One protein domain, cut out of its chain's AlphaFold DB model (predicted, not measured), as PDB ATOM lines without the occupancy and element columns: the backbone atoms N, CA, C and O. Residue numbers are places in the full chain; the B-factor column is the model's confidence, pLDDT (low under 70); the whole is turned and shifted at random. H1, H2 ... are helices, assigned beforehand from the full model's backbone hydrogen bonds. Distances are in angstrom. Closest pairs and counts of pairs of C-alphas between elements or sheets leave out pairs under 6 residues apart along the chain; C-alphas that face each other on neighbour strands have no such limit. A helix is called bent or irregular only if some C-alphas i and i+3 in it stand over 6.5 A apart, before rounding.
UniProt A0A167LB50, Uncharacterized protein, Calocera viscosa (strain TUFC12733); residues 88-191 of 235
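AT A GLANCE: This is residues 88 to 191 of the 235 residues of an uncharacterized protein of Calocera viscosa (strain TUFC12733) (UniProt A0A167LB50). Four helices make an open, flat zigzag: the long H1 runs alone along one side, the chain turns back at its end, H2 and H3 follow one another as a long second arm with a gap between it and H1, and the short H4 folds back beside the last part of H3. The contacts are few, and there is no shared core. The printed part has 104 residues with four named helices, in the order H1, H2, H3, H4, and no named strand; the class is all helix. It is extended, with a radius of gyration of the C-alphas of 24.1 A and spans of 77 by 33 by 12 A.

HOW THE PARTS SIT: H1, residues 88 to 119, is the longest helix and touches no helix. It is apart from H2, residues 127 to 139, and from H3, residues 142 to 171. H2 and H3 meet only through their link. H3 has a kink of 26 degrees near residue 165 and is only just irregular: C-alphas 166 and 169 are 6.7 A apart. H3 and H4, residues 175 to 191, are close but not clearly touching; their closest C-alphas, those of Leu 168 and Ala 178, are 6.4 A apart. They run opposite ways at a shallow tilt of 26 degrees. H4 is apart from H1 and H2. In H1, H2 and H4 every O i to N i+4 pair is within hydrogen-bond range; in H3, 24 of 26 are.

IN THESE COORDINATES: H1 measures 46.5 A from C-alpha 88 at (21.275, 10.096, 32.707) to C-alpha 119 at (53.694, 40.948, 45.297). H3 measures 41.8 A, H4 25.0 A and H2 18.0 A. H4 ends at C-alpha 191, at (3.685, 16.991, 58.603).

THE WHOLE: The C-alphas farthest apart, of Gly 121 and Thr 174, are 77.0 A apart. Residues 88 to 156 stand free. The printed part has no cut and no long link. Mean pLDDT of the printed part is 72.7; 30 residues are under 70, among them 121 to 130 and 187 to 191.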
ATOM      1  N   ALA A  88      21.600   9.004  31.792       75.06
ATOM      2  CA  ALA A  88      21.275  10.096  32.707       75.06
ATOM      3  C   ALA A  88      22.340  10.267  33.803       75.06
ATOM      4  O   ALA A  88      22.754  11.394  34.067       75.06
ATOM      5  N   ASP A  89      22.822   9.161  34.373       74.50
ATOM      6  CA  ASP A  89      23.845   9.171  35.422       74.50
ATOM      7  C   ASP A  89      25.200   9.639  34.889       74.50
ATOM      8  O   ASP A  89      25.870  10.442  35.533       74.50
ATOM      9  N   ILE A  90      25.573   9.219  33.674       74.00
ATOM     10  CA  ILE A  90      26.801   9.678  33.011       74.00
ATOM     11  C   ILE A  90      26.745  11.190  32.771       74.00
ATOM     12  O   ILE A  90      27.688  11.897  33.120       74.00
ATOM     13  N   ARG A  91      25.630  11.718  32.247       77.25
ATOM     14  CA  ARG A  91      25.464  13.172  32.064       77.25
ATOM     15  C   ARG A  91      25.526  13.928  33.389       77.25
ATOM     16  O   ARG A  91      26.176  14.966  33.462       77.25
ATOM     17  N   ALA A  92      24.887  13.401  34.433       74.38
ATOM     18  CA  ALA A  92      24.951  13.989  35.767       74.38
ATOM     19  C   ALA A  92      26.387  13.990  36.322       74.38
ATOM     20  O   ALA A  92      26.813  14.990  36.899       74.38
ATOM     21  N   GLY A  93      27.143  12.911  36.102       83.25
ATOM     22  CA  GLY A  93      28.554  12.814  36.471       83.25
ATOM     23  C   GLY A  93      29.425  13.832  35.733       83.25
ATOM     24  O   GLY A  93      30.186  14.552  36.372       83.25
ATOM     25  N   VAL A  94      29.262  13.966  34.414       83.38
ATOM     26  CA  VAL A  94      30.002  14.951  33.604       83.38
ATOM     27  C   VAL A  94      29.705  16.381  34.065       83.38
ATOM     28  O   VAL A  94      30.630  17.166  34.253       83.38
ATOM     29  N   TRP A  95      28.439  16.718  34.326       83.56
ATOM     30  CA  TRP A  95      28.081  18.033  34.869       83.56
ATOM     31  C   TRP A  95      28.659  18.279  36.263       83.56
ATOM     32  O   TRP A  95      29.054  19.401  36.564       83.56
ATOM     33  N   SER A  96      28.742  17.245  37.103       85.75
ATOM     34  CA  SER A  96      29.386  17.353  38.415       85.75
ATOM     35  C   SER A  96      30.884  17.630  38.299       85.75
ATOM     36  O   SER A  96      31.410  18.414  39.083       85.75
ATOM     37  N   ILE A  97      31.567  16.997  37.340       84.00
ATOM     38  CA  ILE A  97      32.994  17.231  37.086       84.00
ATOM     39  C   ILE A  97      33.201  18.658  36.576       84.00
ATOM     40  O   ILE A  97      34.046  19.365  37.114       84.00
ATOM     41  N   GLN A  98      32.388  19.111  35.617       84.75
ATOM     42  CA  GLN A  98      32.465  20.481  35.109       84.75
ATOM     43  C   GLN A  98      32.263  21.508  36.228       84.75
ATOM     44  O   GLN A  98      33.056  22.430  36.368       84.75
ATOM     45  N   ALA A  99      31.250  21.311  37.077       77.44
ATOM     46  CA  ALA A  99      31.006  22.197  38.210       77.44
ATOM     47  C   ALA A  99      32.186  22.223  39.198       77.44
ATOM     48  O   ALA A  99      32.496  23.276  39.748       77.44
ATOM     49  N   ALA A 100      32.857  21.087  39.420       78.81
ATOM     50  CA  ALA A 100      34.058  21.039  40.248       78.81
ATOM     51  C   ALA A 100      35.223  21.810  39.603       78.81
ATOM     52  O   ALA A 100      35.882  22.585  40.293       78.81
ATOM     53  N   CYS A 101      35.446  21.651  38.295       86.75
ATOM     54  CA  CYS A 101      36.443  22.426  37.549       86.75
ATOM     55  C   CYS A 101      36.178  23.934  37.651       86.75
ATOM     56  O   CYS A 101      37.085  24.677  38.010       86.75
ATOM     57  N   ASP A 102      34.929  24.371  37.470       80.69
ATOM     58  CA  ASP A 102      34.558  25.786  37.585       80.69
ATOM     59  C   ASP A 102      34.850  26.359  38.990       80.69
ATOM     60  O   ASP A 102      35.179  27.538  39.136       80.69
ATOM     61  N   VAL A 103      34.725  25.545  40.049       80.56
ATOM     62  CA  VAL A 103      35.102  25.941  41.418       80.56
ATOM     63  C   VAL A 103      36.617  26.080  41.545       80.56
ATOM     64  O   VAL A 103      37.081  27.080  42.095       80.56
ATOM     65  N   PHE A 104      37.387  25.124  41.018       83.56
ATOM     66  CA  PHE A 104      38.850  25.203  41.027       83.56
ATOM     67  C   PHE A 104      39.362  26.428  40.265       83.56
ATOM     68  O   PHE A 104      40.208  27.143  40.798       83.56
ATOM     69  N   ASP A 105      38.806  26.737  39.094       84.69
ATOM     70  CA  ASP A 105      39.189  27.920  38.313       84.69
ATOM     71  C   ASP A 105      38.938  29.220  39.090       84.69
ATOM     72  O   ASP A 105      39.772  30.128  39.100       84.69
ATOM     73  N   ARG A 106      37.820  29.301  39.823       80.12
ATOM     74  CA  ARG A 106      37.539  30.448  40.700       80.12
ATOM     75  C   ARG A 106      38.505  30.530  41.872       80.12
ATOM     76  O   ARG A 106      38.957  31.624  42.196       80.12
ATOM     77  N   MET A 107      38.831  29.402  42.504       79.94
ATOM     78  CA  MET A 107      39.824  29.372  43.579       79.94
ATOM     79  C   MET A 107      41.192  29.833  43.075       79.94
ATOM     80  O   MET A 107      41.835  30.645  43.735       79.94
ATOM     81  N   LEU A 108      41.610  29.381  41.892       83.31
ATOM     82  CA  LEU A 108      42.854  29.820  41.265       83.31
ATOM     83  C   LEU A 108      42.840  31.323  40.974       83.31
ATOM     84  O   LEU A 108      43.818  31.997  41.282       83.31
ATOM     85  N   ALA A 109      41.727  31.871  40.481       79.06
ATOM     86  CA  ALA A 109      41.589  33.312  40.271       79.06
ATOM     87  C   ALA A 109      41.695  34.117  41.581       79.06
ATOM     88  O   ALA A 109      42.292  35.193  41.602       79.06
ATOM     89  N   VAL A 110      41.143  33.604  42.687       78.25
ATOM     90  CA  VAL A 110      41.291  34.225  44.015       78.25
ATOM     91  C   VAL A 110      42.750  34.186  44.467       78.25
ATOM     92  O   VAL A 110      43.285  35.213  44.880       78.25
ATOM     93  N   VAL A 111      43.412  33.033  44.345       80.44
ATOM     94  CA  VAL A 111      44.829  32.875  44.709       80.44
ATOM     95  C   VAL A 111      45.714  33.812  43.886       80.44
ATOM     96  O   VAL A 111      46.562  34.492  44.459       80.44
ATOM     97  N   ASP A 112      45.491  33.909  42.577       81.19
ATOM     98  CA  ASP A 112      46.248  34.788  41.681       81.19
ATOM     99  C   ASP A 112      46.087  36.273  42.054       81.19
ATOM    100  O   ASP A 112      47.067  37.024  42.130       81.19
ATOM    101  N   ARG A 113      44.866  36.692  42.418       75.69
ATOM    102  CA  ARG A 113      44.619  38.037  42.964       75.69
ATOM    103  C   ARG A 113      45.351  38.259  44.285       75.69
ATOM    104  O   ARG A 113      45.992  39.297  44.441       75.69
ATOM    105  N   CYS A 114      45.306  37.303  45.215       72.19
ATOM    106  CA  CYS A 114      46.035  37.398  46.483       72.19
ATOM    107  C   CYS A 114      47.548  37.522  46.255       72.19
ATOM    108  O   CYS A 114      48.186  38.386  46.851       72.19
ATOM    109  N   VAL A 115      48.119  36.716  45.356       78.69
ATOM    110  CA  VAL A 115      49.542  36.786  44.994       78.69
ATOM    111  C   VAL A 115      49.879  38.133  44.353       78.69
ATOM    112  O   VAL A 115      50.900  38.732  44.692       78.69
ATOM    113  N   THR A 116      49.015  38.658  43.483       75.94
ATOM    114  CA  THR A 116      49.194  39.978  42.854       75.94
ATOM    115  C   THR A 116      49.176  41.113  43.881       75.94
ATOM    116  O   THR A 116      49.995  42.028  43.804       75.94
ATOM    117  N   ILE A 117      48.282  41.055  44.872       74.06
ATOM    118  CA  ILE A 117      48.209  42.043  45.960       74.06
ATOM    119  C   ILE A 117      49.470  41.964  46.832       74.06
ATOM    120  O   ILE A 117      50.135  42.977  47.048       74.06
ATOM    121  N   CYS A 118      49.857  40.755  47.257       73.31
ATOM    122  CA  CYS A 118      51.045  40.533  48.082       73.31
ATOM    123  C   CYS A 118      52.346  40.945  47.374       73.31
ATOM    124  O   CYS A 118      53.222  41.546  47.992       73.31
ATOM    125  N   SER A 119      52.481  40.648  46.077       78.12
ATOM    126  CA  SER A 119      53.694  40.948  45.297       78.12
ATOM    127  C   SER A 119      53.864  42.431  44.973       78.12
ATOM    128  O   SER A 119      54.992  42.886  44.794       78.12
ATOM    129  N   ARG A 120      52.778  43.211  44.942       75.94
ATOM    130  CA  ARG A 120      52.847  44.666  44.734       75.94
ATOM    131  C   ARG A 120      53.229  45.446  45.994       75.94
ATOM    132  O   ARG A 120      53.375  46.660  45.913       75.94
ATOM    133  N   GLY A 121      53.374  44.786  47.148       60.59
ATOM    134  CA  GLY A 121      53.665  45.455  48.424       60.59
ATOM    135  C   GLY A 121      52.561  46.421  48.873       60.59
ATOM    136  O   GLY A 121      52.720  47.137  49.859       60.59
ATOM    137  N   CYS A 122      51.432  46.440  48.162       52.75
ATOM    138  CA  CYS A 122      50.259  47.201  48.525       52.75
ATOM    139  C   CYS A 122      49.537  46.412  49.614       52.75
ATOM    140  O   CYS A 122      48.723  45.543  49.321       52.75
ATOM    141  N   VAL A 123      49.817  46.725  50.878       54.56
ATOM    142  CA  VAL A 123      48.764  46.621  51.892       54.56
ATOM    143  C   VAL A 123      47.687  47.591  51.408       54.56
ATOM    144  O   VAL A 123      47.978  48.789  51.342       54.56
ATOM    145  N   PRO A 124      46.507  47.129  50.950       52.44
ATOM    146  CA  PRO A 124      45.489  48.070  50.535       52.44
ATOM    147  C   PRO A 124      45.133  48.893  51.771       52.44
ATOM    148  O   PRO A 124      44.760  48.342  52.805       52.44
ATOM    149  N   ALA A 125      45.261  50.214  51.660       53.69
ATOM    150  CA  ALA A 125      44.654  51.135  52.615       53.69
ATOM    151  C   ALA A 125      43.124  50.927  52.696       53.69
ATOM    152  O   ALA A 125      42.507  51.332  53.670       53.69
ATOM    153  N   ASP A 126      42.548  50.200  51.732       58.84
ATOM    154  CA  ASP A 126      41.139  49.837  51.647       58.84
ATOM    155  C   ASP A 126      40.907  48.353  51.982       58.84
ATOM    156  O   ASP A 126      40.399  47.566  51.176       58.84
ATOM    157  N   THR A 127      41.270  47.937  53.196       63.97
ATOM    158  CA  THR A 127      40.808  46.652  53.755       63.97
ATOM    159  C   THR A 127      39.279  46.561  53.782       63.97
ATOM    160  O   THR A 127      38.738  45.463  53.653       63.97
ATOM    161  N   GLU A 128      38.582  47.699  53.858       69.00
ATOM    162  CA  GLU A 128      37.128  47.786  53.693       69.00
ATOM    163  C   GLU A 128      36.667  47.355  52.302       69.00
ATOM    164  O   GLU A 128      35.720  46.585  52.204       69.00
ATOM    165  N   GLN A 129      37.348  47.761  51.229       67.94
ATOM    166  CA  GLN A 129      36.918  47.424  49.871       67.94
ATOM    167  C   GLN A 129      37.137  45.938  49.557       67.94
ATOM    168  O   GLN A 129      36.292  45.301  48.926       67.94
ATOM    169  N   ALA A 130      38.229  45.353  50.061       66.00
ATOM    170  CA  ALA A 130      38.449  43.910  49.989       66.00
ATOM    171  C   ALA A 130      37.420  43.132  50.835       66.00
ATOM    172  O   ALA A 130      36.902  42.106  50.391       66.00
ATOM    173  N   ALA A 131      37.082  43.626  52.030       71.12
ATOM    174  CA  ALA A 131      36.046  43.032  52.872       71.12
ATOM    175  C   ALA A 131      34.648  43.152  52.244       71.12
ATOM    176  O   ALA A 131      33.865  42.206  52.325       71.12
ATOM    177  N   GLU A 132      34.343  44.261  51.569       76.88
ATOM    178  CA  GLU A 132      33.075  44.485  50.872       76.88
ATOM    179  C   GLU A 132      32.945  43.593  49.627       76.88
ATOM    180  O   GLU A 132      31.871  43.042  49.371       76.88
ATOM    181  N   GLU A 133      34.032  43.363  48.883       71.19
ATOM    182  CA  GLU A 133      34.030  42.425  47.751       71.19
ATOM    183  C   GLU A 133      33.845  40.973  48.233       71.19
ATOM    184  O   GLU A 133      33.039  40.229  47.666       71.19
ATOM    185  N   VAL A 134      34.501  40.578  49.334       71.12
ATOM    186  CA  VAL A 134      34.291  39.267  49.979       71.12
ATOM    187  C   VAL A 134      32.862  39.132  50.511       71.12
ATOM    188  O   VAL A 134      32.232  38.092  50.312       71.12
ATOM    189  N   ALA A 135      32.310  40.180  51.127       70.94
ATOM    190  CA  ALA A 135      30.934  40.198  51.613       70.94
ATOM    191  C   ALA A 135      29.916  40.102  50.466       70.94
ATOM    192  O   ALA A 135      28.940  39.362  50.583       70.94
ATOM    193  N   ARG A 136      30.158  40.766  49.326       73.38
ATOM    194  CA  ARG A 136      29.338  40.614  48.110       73.38
ATOM    195  C   ARG A 136      29.392  39.196  47.558       73.38
ATOM    196  O   ARG A 136      28.348  38.630  47.243       73.38
ATOM    197  N   LEU A 137      30.582  38.602  47.472       66.31
ATOM    198  CA  LEU A 137      30.738  37.223  47.004       66.31
ATOM    199  C   LEU A 137      30.049  36.220  47.944       66.31
ATOM    200  O   LEU A 137      29.448  35.259  47.463       66.31
ATOM    201  N   ALA A 138      30.080  36.462  49.257       64.19
ATOM    202  CA  ALA A 138      29.361  35.662  50.247       64.19
ATOM    203  C   ALA A 138      27.832  35.840  50.145       64.19
ATOM    204  O   ALA A 138      27.093  34.855  50.154       64.19
ATOM    205  N   ALA A 139      27.352  37.074  49.963       67.56
ATOM    206  CA  ALA A 139      25.930  37.377  49.781       67.56
ATOM    207  C   ALA A 139      25.350  36.743  48.503       67.56
ATOM    208  O   ALA A 139      24.193  36.326  48.490       67.56
ATOM    209  N   ASP A 140      26.159  36.601  47.454       67.62
ATOM    210  CA  ASP A 140      25.800  35.903  46.215       67.62
ATOM    211  C   ASP A 140      25.899  34.367  46.314       67.62
ATOM    212  O   ASP A 140      25.382  33.647  45.444       67.62
ATOM    213  N   ALA A 141      26.580  33.839  47.336       63.56
ATOM    214  CA  ALA A 141      26.723  32.403  47.577       63.56
ATOM    215  C   ALA A 141      25.509  31.823  48.323       63.56
ATOM    216  O   ALA A 141      24.978  30.794  47.905       63.56
ATOM    217  N   GLU A 142      24.990  32.526  49.332       63.38
ATOM    218  CA  GLU A 142      23.797  32.155  50.119       63.38
ATOM    219  C   GLU A 142      22.567  31.745  49.270       63.38
ATOM    220  O   GLU A 142      22.081  30.611  49.387       63.38
ATOM    221  N   PRO A 143      22.072  32.569  48.323       73.62
ATOM    222  CA  PRO A 143      20.926  32.198  47.494       73.62
ATOM    223  C   PRO A 143      21.244  31.055  46.520       73.62
ATOM    224  O   PRO A 143      20.328  30.361  46.066       73.62
ATOM    225  N   ARG A 144      22.521  30.820  46.187       64.88
ATOM    226  CA  ARG A 144      22.936  29.670  45.370       64.88
ATOM    227  C   ARG A 144      22.964  28.384  46.188       64.88
ATOM    228  O   ARG A 144      22.480  27.367  45.691       64.88
ATOM    229  N   GLU A 145      23.434  28.430  47.429       67.88
ATOM    230  CA  GLU A 145      23.375  27.294  48.351       67.88
ATOM    231  C   GLU A 145      21.934  26.919  48.692       67.88
ATOM    232  O   GLU A 145      21.579  25.742  48.629       67.88
ATOM    233  N   ALA A 146      21.063  27.900  48.941       69.25
ATOM    234  CA  ALA A 146      19.638  27.655  49.146       69.25
ATOM    235  C   ALA A 146      18.990  26.969  47.926       69.25
ATOM    236  O   ALA A 146      18.221  26.015  48.066       69.25
ATOM    237  N   ARG A 147      19.347  27.394  46.705       70.62
ATOM    238  CA  ARG A 147      18.899  26.740  45.460       70.62
ATOM    239  C   ARG A 147      19.471  25.330  45.300       70.62
ATOM    240  O   ARG A 147      18.758  24.461  44.795       70.62
ATOM    241  N   ALA A 148      20.716  25.099  45.714       67.44
ATOM    242  CA  ALA A 148      21.350  23.783  45.683       67.44
ATOM    243  C   ALA A 148      20.671  22.816  46.665       67.44
ATOM    244  O   ALA A 148      20.268  21.730  46.247       67.44
ATOM    245  N   ARG A 149      20.419  23.248  47.907       73.75
ATOM    246  CA  ARG A 149      19.661  22.482  48.913       73.75
ATOM    247  C   ARG A 149      18.246  22.164  48.423       73.75
ATOM    248  O   ARG A 149      17.859  21.004  48.376       73.75
ATOM    249  N   ALA A 150      17.525  23.150  47.882       70.12
ATOM    250  CA  ALA A 150      16.198  22.928  47.297       70.12
ATOM    251  C   ALA A 150      16.211  22.008  46.053       70.12
ATOM    252  O   ALA A 150      15.198  21.395  45.696       70.12
ATOM    253  N   ALA A 151      17.325  21.930  45.320       71.44
ATOM    254  CA  ALA A 151      17.492  20.970  44.230       71.44
ATOM    255  C   ALA A 151      17.780  19.557  44.760       71.44
ATOM    256  O   ALA A 151      17.259  18.587  44.201       71.44
ATOM    257  N   GLU A 152      18.561  19.435  45.830       77.75
ATOM    258  CA  GLU A 152      18.836  18.174  46.514       77.75
ATOM    259  C   GLU A 152      17.578  17.599  47.175       77.75
ATOM    260  O   GLU A 152      17.239  16.450  46.897       77.75
ATOM    261  N   ASP A 153      16.791  18.414  47.879       75.19
ATOM    262  CA  ASP A 153      15.498  18.013  48.451       75.19
ATOM    263  C   ASP A 153      14.534  17.501  47.371       75.19
ATOM    264  O   ASP A 153      13.843  16.490  47.536       75.19
ATOM    265  N   ARG A 154      14.516  18.153  46.199       75.50
ATOM    266  CA  ARG A 154      13.726  17.683  45.048       75.50
ATOM    267  C   ARG A 154      14.226  16.341  44.517       75.50
ATOM    268  O   ARG A 154      13.401  15.490  44.166       75.50
ATOM    269  N   ARG A 155      15.545  16.137  44.444       76.06
ATOM    270  CA  ARG A 155      16.153  14.865  44.018       76.06
ATOM    271  C   ARG A 155      15.864  13.754  45.020       76.06
ATOM    272  O   ARG A 155      15.472  12.666  44.597       76.06
ATOM    273  N   GLU A 156      15.979  14.030  46.311       76.75
ATOM    274  CA  GLU A 156      15.683  13.067  47.368       76.75
ATOM    275  C   GLU A 156      14.193  12.714  47.380       76.75
ATOM    276  O   GLU A 156      13.836  11.537  47.354       76.75
ATOM    277  N   GLY A 157      13.304  13.697  47.216       78.44
ATOM    278  CA  GLY A 157      11.877  13.445  47.007       78.44
ATOM    279  C   GLY A 157      11.591  12.555  45.785       78.44
ATOM    280  O   GLY A 157      10.715  11.687  45.833       78.44
ATOM    281  N   CYS A 158      12.336  12.713  44.685       75.31
ATOM    282  CA  CYS A 158      12.241  11.832  43.513       75.31
ATOM    283  C   CYS A 158      12.751  10.408  43.791       75.31
ATOM    284  O   CYS A 158      12.090   9.438  43.394       75.31
ATOM    285  N   ARG A 159      13.889  10.261  44.480       77.94
ATOM    286  CA  ARG A 159      14.436   8.955  44.891       77.94
ATOM    287  C   ARG A 159      13.469   8.233  45.812       77.94
ATOM    288  O   ARG A 159      13.150   7.067  45.580       77.94
ATOM    289  N   GLN A 160      12.926   8.951  46.784       71.62
ATOM    290  CA  GLN A 160      11.985   8.419  47.746       71.62
ATOM    291  C   GLN A 160      10.684   7.963  47.072       71.62
ATOM    292  O   GLN A 160      10.267   6.826  47.272       71.62
ATOM    293  N   ARG A 161      10.104   8.761  46.160       73.06
ATOM    294  CA  ARG A 161       8.946   8.332  45.343       73.06
ATOM    295  C   ARG A 161       9.234   7.079  44.515       73.06
ATOM    296  O   ARG A 161       8.356   6.227  44.369       73.06
ATOM    297  N   SER A 162      10.445   6.963  43.977       72.94
ATOM    298  CA  SER A 162      10.869   5.801  43.190       72.94
ATOM    299  C   SER A 162      10.995   4.550  44.065       72.94
ATOM    300  O   SER A 162      10.454   3.505  43.709       72.94
ATOM    301  N   ARG A 163      11.596   4.673  45.256       75.88
ATOM    302  CA  ARG A 163      11.663   3.608  46.274       75.88
ATOM    303  C   ARG A 163      10.268   3.167  46.708       75.88
ATOM    304  O   ARG A 163       9.965   1.978  46.713       75.88
ATOM    305  N   THR A 164       9.379   4.116  46.992       69.31
ATOM    306  CA  THR A 164       7.986   3.823  47.343       69.31
ATOM    307  C   THR A 164       7.274   3.079  46.211       69.31
ATOM    308  O   THR A 164       6.616   2.079  46.479       69.31
ATOM    309  N   ARG A 165       7.456   3.480  44.943       71.62
ATOM    310  CA  ARG A 165       6.898   2.757  43.781       71.62
ATOM    311  C   ARG A 165       7.446   1.338  43.622       71.62
ATOM    312  O   ARG A 165       6.677   0.467  43.238       71.62
ATOM    313  N   GLN A 166       8.725   1.103  43.913       72.69
ATOM    314  CA  GLN A 166       9.332  -0.230  43.823       72.69
ATOM    315  C   GLN A 166       8.885  -1.161  44.954       72.69
ATOM    316  O   GLN A 166       8.744  -2.358  44.739       72.69
ATOM    317  N   VAL A 167       8.638  -0.628  46.152       70.81
ATOM    318  CA  VAL A 167       8.268  -1.450  47.316       70.81
ATOM    319  C   VAL A 167       6.754  -1.655  47.431       70.81
ATOM    320  O   VAL A 167       6.317  -2.664  47.982       70.81
ATOM    321  N   LEU A 168       5.941  -0.747  46.879       68.38
ATOM    322  CA  LEU A 168       4.476  -0.845  46.908       68.38
ATOM    323  C   LEU A 168       3.924  -2.210  46.438       68.38
ATOM    324  O   LEU A 168       3.072  -2.746  47.139       68.38
ATOM    325  N   PRO A 169       4.401  -2.805  45.325       69.94
ATOM    326  CA  PRO A 169       3.937  -4.113  44.850       69.94
ATOM    327  C   PRO A 169       4.242  -5.273  45.806       69.94
ATOM    328  O   PRO A 169       3.587  -6.307  45.751       69.94
ATOM    329  N   HIS A 170       5.239  -5.117  46.679       71.69
ATOM    330  CA  HIS A 170       5.642  -6.144  47.642       71.69
ATOM    331  C   HIS A 170       4.944  -6.001  48.999       71.69
ATOM    332  O   HIS A 170       4.923  -6.948  49.783       71.69
ATOM    333  N   VAL A 171       4.391  -4.820  49.290       67.81
ATOM    334  CA  VAL A 171       3.739  -4.507  50.571       67.81
ATOM    335  C   VAL A 171       2.217  -4.490  50.442       67.81
ATOM    336  O   VAL A 171       1.527  -4.875  51.381       67.81
ATOM    337  N   CYS A 172       1.689  -4.077  49.292       74.81
ATOM    338  CA  CYS A 172       0.257  -4.015  49.031       74.81
ATOM    339  C   CYS A 172      -0.157  -5.195  48.151       74.81
ATOM    340  O   CYS A 172       0.375  -5.372  47.057       74.81
ATOM    341  N   ARG A 173      -1.129  -5.982  48.614       76.88
ATOM    342  CA  ARG A 173      -1.686  -7.118  47.862       76.88
ATOM    343  C   ARG A 173      -2.819  -6.689  46.940       76.88
ATOM    344  O   ARG A 173      -3.130  -7.399  45.990       76.88
ATOM    345  N   THR A 174      -3.426  -5.529  47.202       81.00
ATOM    346  CA  THR A 174      -4.527  -4.996  46.395       81.00
ATOM    347  C   THR A 174      -4.285  -3.549  45.934       81.00
ATOM    348  O   THR A 174      -3.590  -2.776  46.606       81.00
ATOM    349  N   PRO A 175      -4.897  -3.120  44.812       73.56
ATOM    350  CA  PRO A 175      -4.839  -1.727  44.353       73.56
ATOM    351  C   PRO A 175      -5.400  -0.719  45.373       73.56
ATOM    352  O   PRO A 175      -4.914   0.413  45.465       73.56
ATOM    353  N   GLY A 176      -6.393  -1.131  46.172       79.69
ATOM    354  CA  GLY A 176      -6.981  -0.311  47.235       79.69
ATOM    355  C   GLY A 176      -6.009  -0.049  48.390       79.69
ATOM    356  O   GLY A 176      -5.903   1.082  48.867       79.69
ATOM    357  N   GLU A 177      -5.229  -1.056  48.786       77.50
ATOM    358  CA  GLU A 177      -4.159  -0.911  49.785       77.50
ATOM    359  C   GLU A 177      -3.043   0.013  49.293       77.50
ATOM    360  O   GLU A 177      -2.589   0.881  50.035       77.50
ATOM    361  N   ALA A 178      -2.658  -0.103  48.020       70.38
ATOM    362  CA  ALA A 178      -1.673   0.773  47.389       70.38
ATOM    363  C   ALA A 178      -2.101   2.252  47.399       70.38
ATOM    364  O   ALA A 178      -1.280   3.153  47.601       70.38
ATOM    365  N   ALA A 179      -3.388   2.532  47.177       72.50
ATOM    366  CA  ALA A 179      -3.932   3.886  47.252       72.50
ATOM    367  C   ALA A 179      -3.925   4.434  48.691       72.50
ATOM    368  O   ALA A 179      -3.470   5.561  48.910       72.50
ATOM    369  N   ARG A 180      -4.349   3.624  49.672       78.19
ATOM    370  CA  ARG A 180      -4.327   3.995  51.100       78.19
ATOM    371  C   ARG A 180      -2.904   4.223  51.609       78.19
ATOM    372  O   ARG A 180      -2.654   5.227  52.270       78.19
ATOM    373  N   TYR A 181      -1.959   3.364  51.227       76.38
ATOM    374  CA  TYR A 181      -0.549   3.495  51.590       76.38
ATOM    375  C   TYR A 181       0.072   4.774  51.018       76.38
ATOM    376  O   TYR A 181       0.717   5.520  51.749       76.38
ATOM    377  N   ARG A 182      -0.164   5.085  49.733       71.88
ATOM    378  CA  ARG A 182       0.323   6.336  49.118       71.88
ATOM    379  C   ARG A 182      -0.239   7.580  49.802       71.88
ATOM    380  O   ARG A 182       0.509   8.530  50.011       71.88
ATOM    381  N   ARG A 183      -1.524   7.566  50.171       73.44
ATOM    382  CA  ARG A 183      -2.167   8.677  50.889       73.44
ATOM    383  C   ARG A 183      -1.588   8.844  52.299       73.44
ATOM    384  O   ARG A 183      -1.226   9.956  52.660       73.44
ATOM    385  N   ALA A 184      -1.438   7.756  53.057       71.88
ATOM    386  CA  ALA A 184      -0.838   7.789  54.393       71.88
ATOM    387  C   ALA A 184       0.630   8.248  54.361       71.88
ATOM    388  O   ALA A 184       1.044   9.057  55.187       71.88
ATOM    389  N   TYR A 185       1.400   7.779  53.374       69.50
ATOM    390  CA  TYR A 185       2.790   8.177  53.174       69.50
ATOM    391  C   TYR A 185       2.920   9.672  52.849       69.50
ATOM    392  O   TYR A 185       3.720  10.368  53.466       69.50
ATOM    393  N   TRP A 186       2.102  10.184  51.923       70.12
ATOM    394  CA  TRP A 186       2.106  11.602  51.552       70.12
ATOM    395  C   TRP A 186       1.732  12.513  52.729       70.12
ATOM    396  O   TRP A 186       2.405  13.513  52.961       70.12
ATOM    397  N   LEU A 187       0.717  12.129  53.512       68.38
ATOM    398  CA  LEU A 187       0.302  12.875  54.703       68.38
ATOM    399  C   LEU A 187       1.407  12.902  55.770       68.38
ATOM    400  O   LEU A 187       1.728  13.976  56.266       68.38
ATOM    401  N   ALA A 188       2.054  11.764  56.049       63.16
ATOM    402  CA  ALA A 188       3.163  11.693  57.004       63.16
ATOM    403  C   ALA A 188       4.385  12.528  56.575       63.16
ATOM    404  O   ALA A 188       5.052  13.120  57.418       63.16
ATOM    405  N   SER A 189       4.676  12.612  55.272       58.50
ATOM    406  CA  SER A 189       5.770  13.448  54.753       58.50
ATOM    407  C   SER A 189       5.441  14.945  54.726       58.50
ATOM    408  O   SER A 189       6.358  15.757  54.718       58.50
ATOM    409  N   SER A 190       4.160  15.323  54.710       52.78
ATOM    410  CA  SER A 190       3.742  16.734  54.748       52.78
ATOM    411  C   SER A 190       3.786  17.349  56.152       52.78
ATOM    412  O   SER A 190       3.940  18.559  56.280       52.78
ATOM    413  N   THR A 191       3.698  16.530  57.204       52.31
ATOM    414  CA  THR A 191       3.685  16.991  58.603       52.31
ATOM    415  C   THR A 191       5.070  17.257  59.194       52.31
ATOM    416  O   THR A 191       5.159  17.960  60.192       52.31
TER     417      THR A 191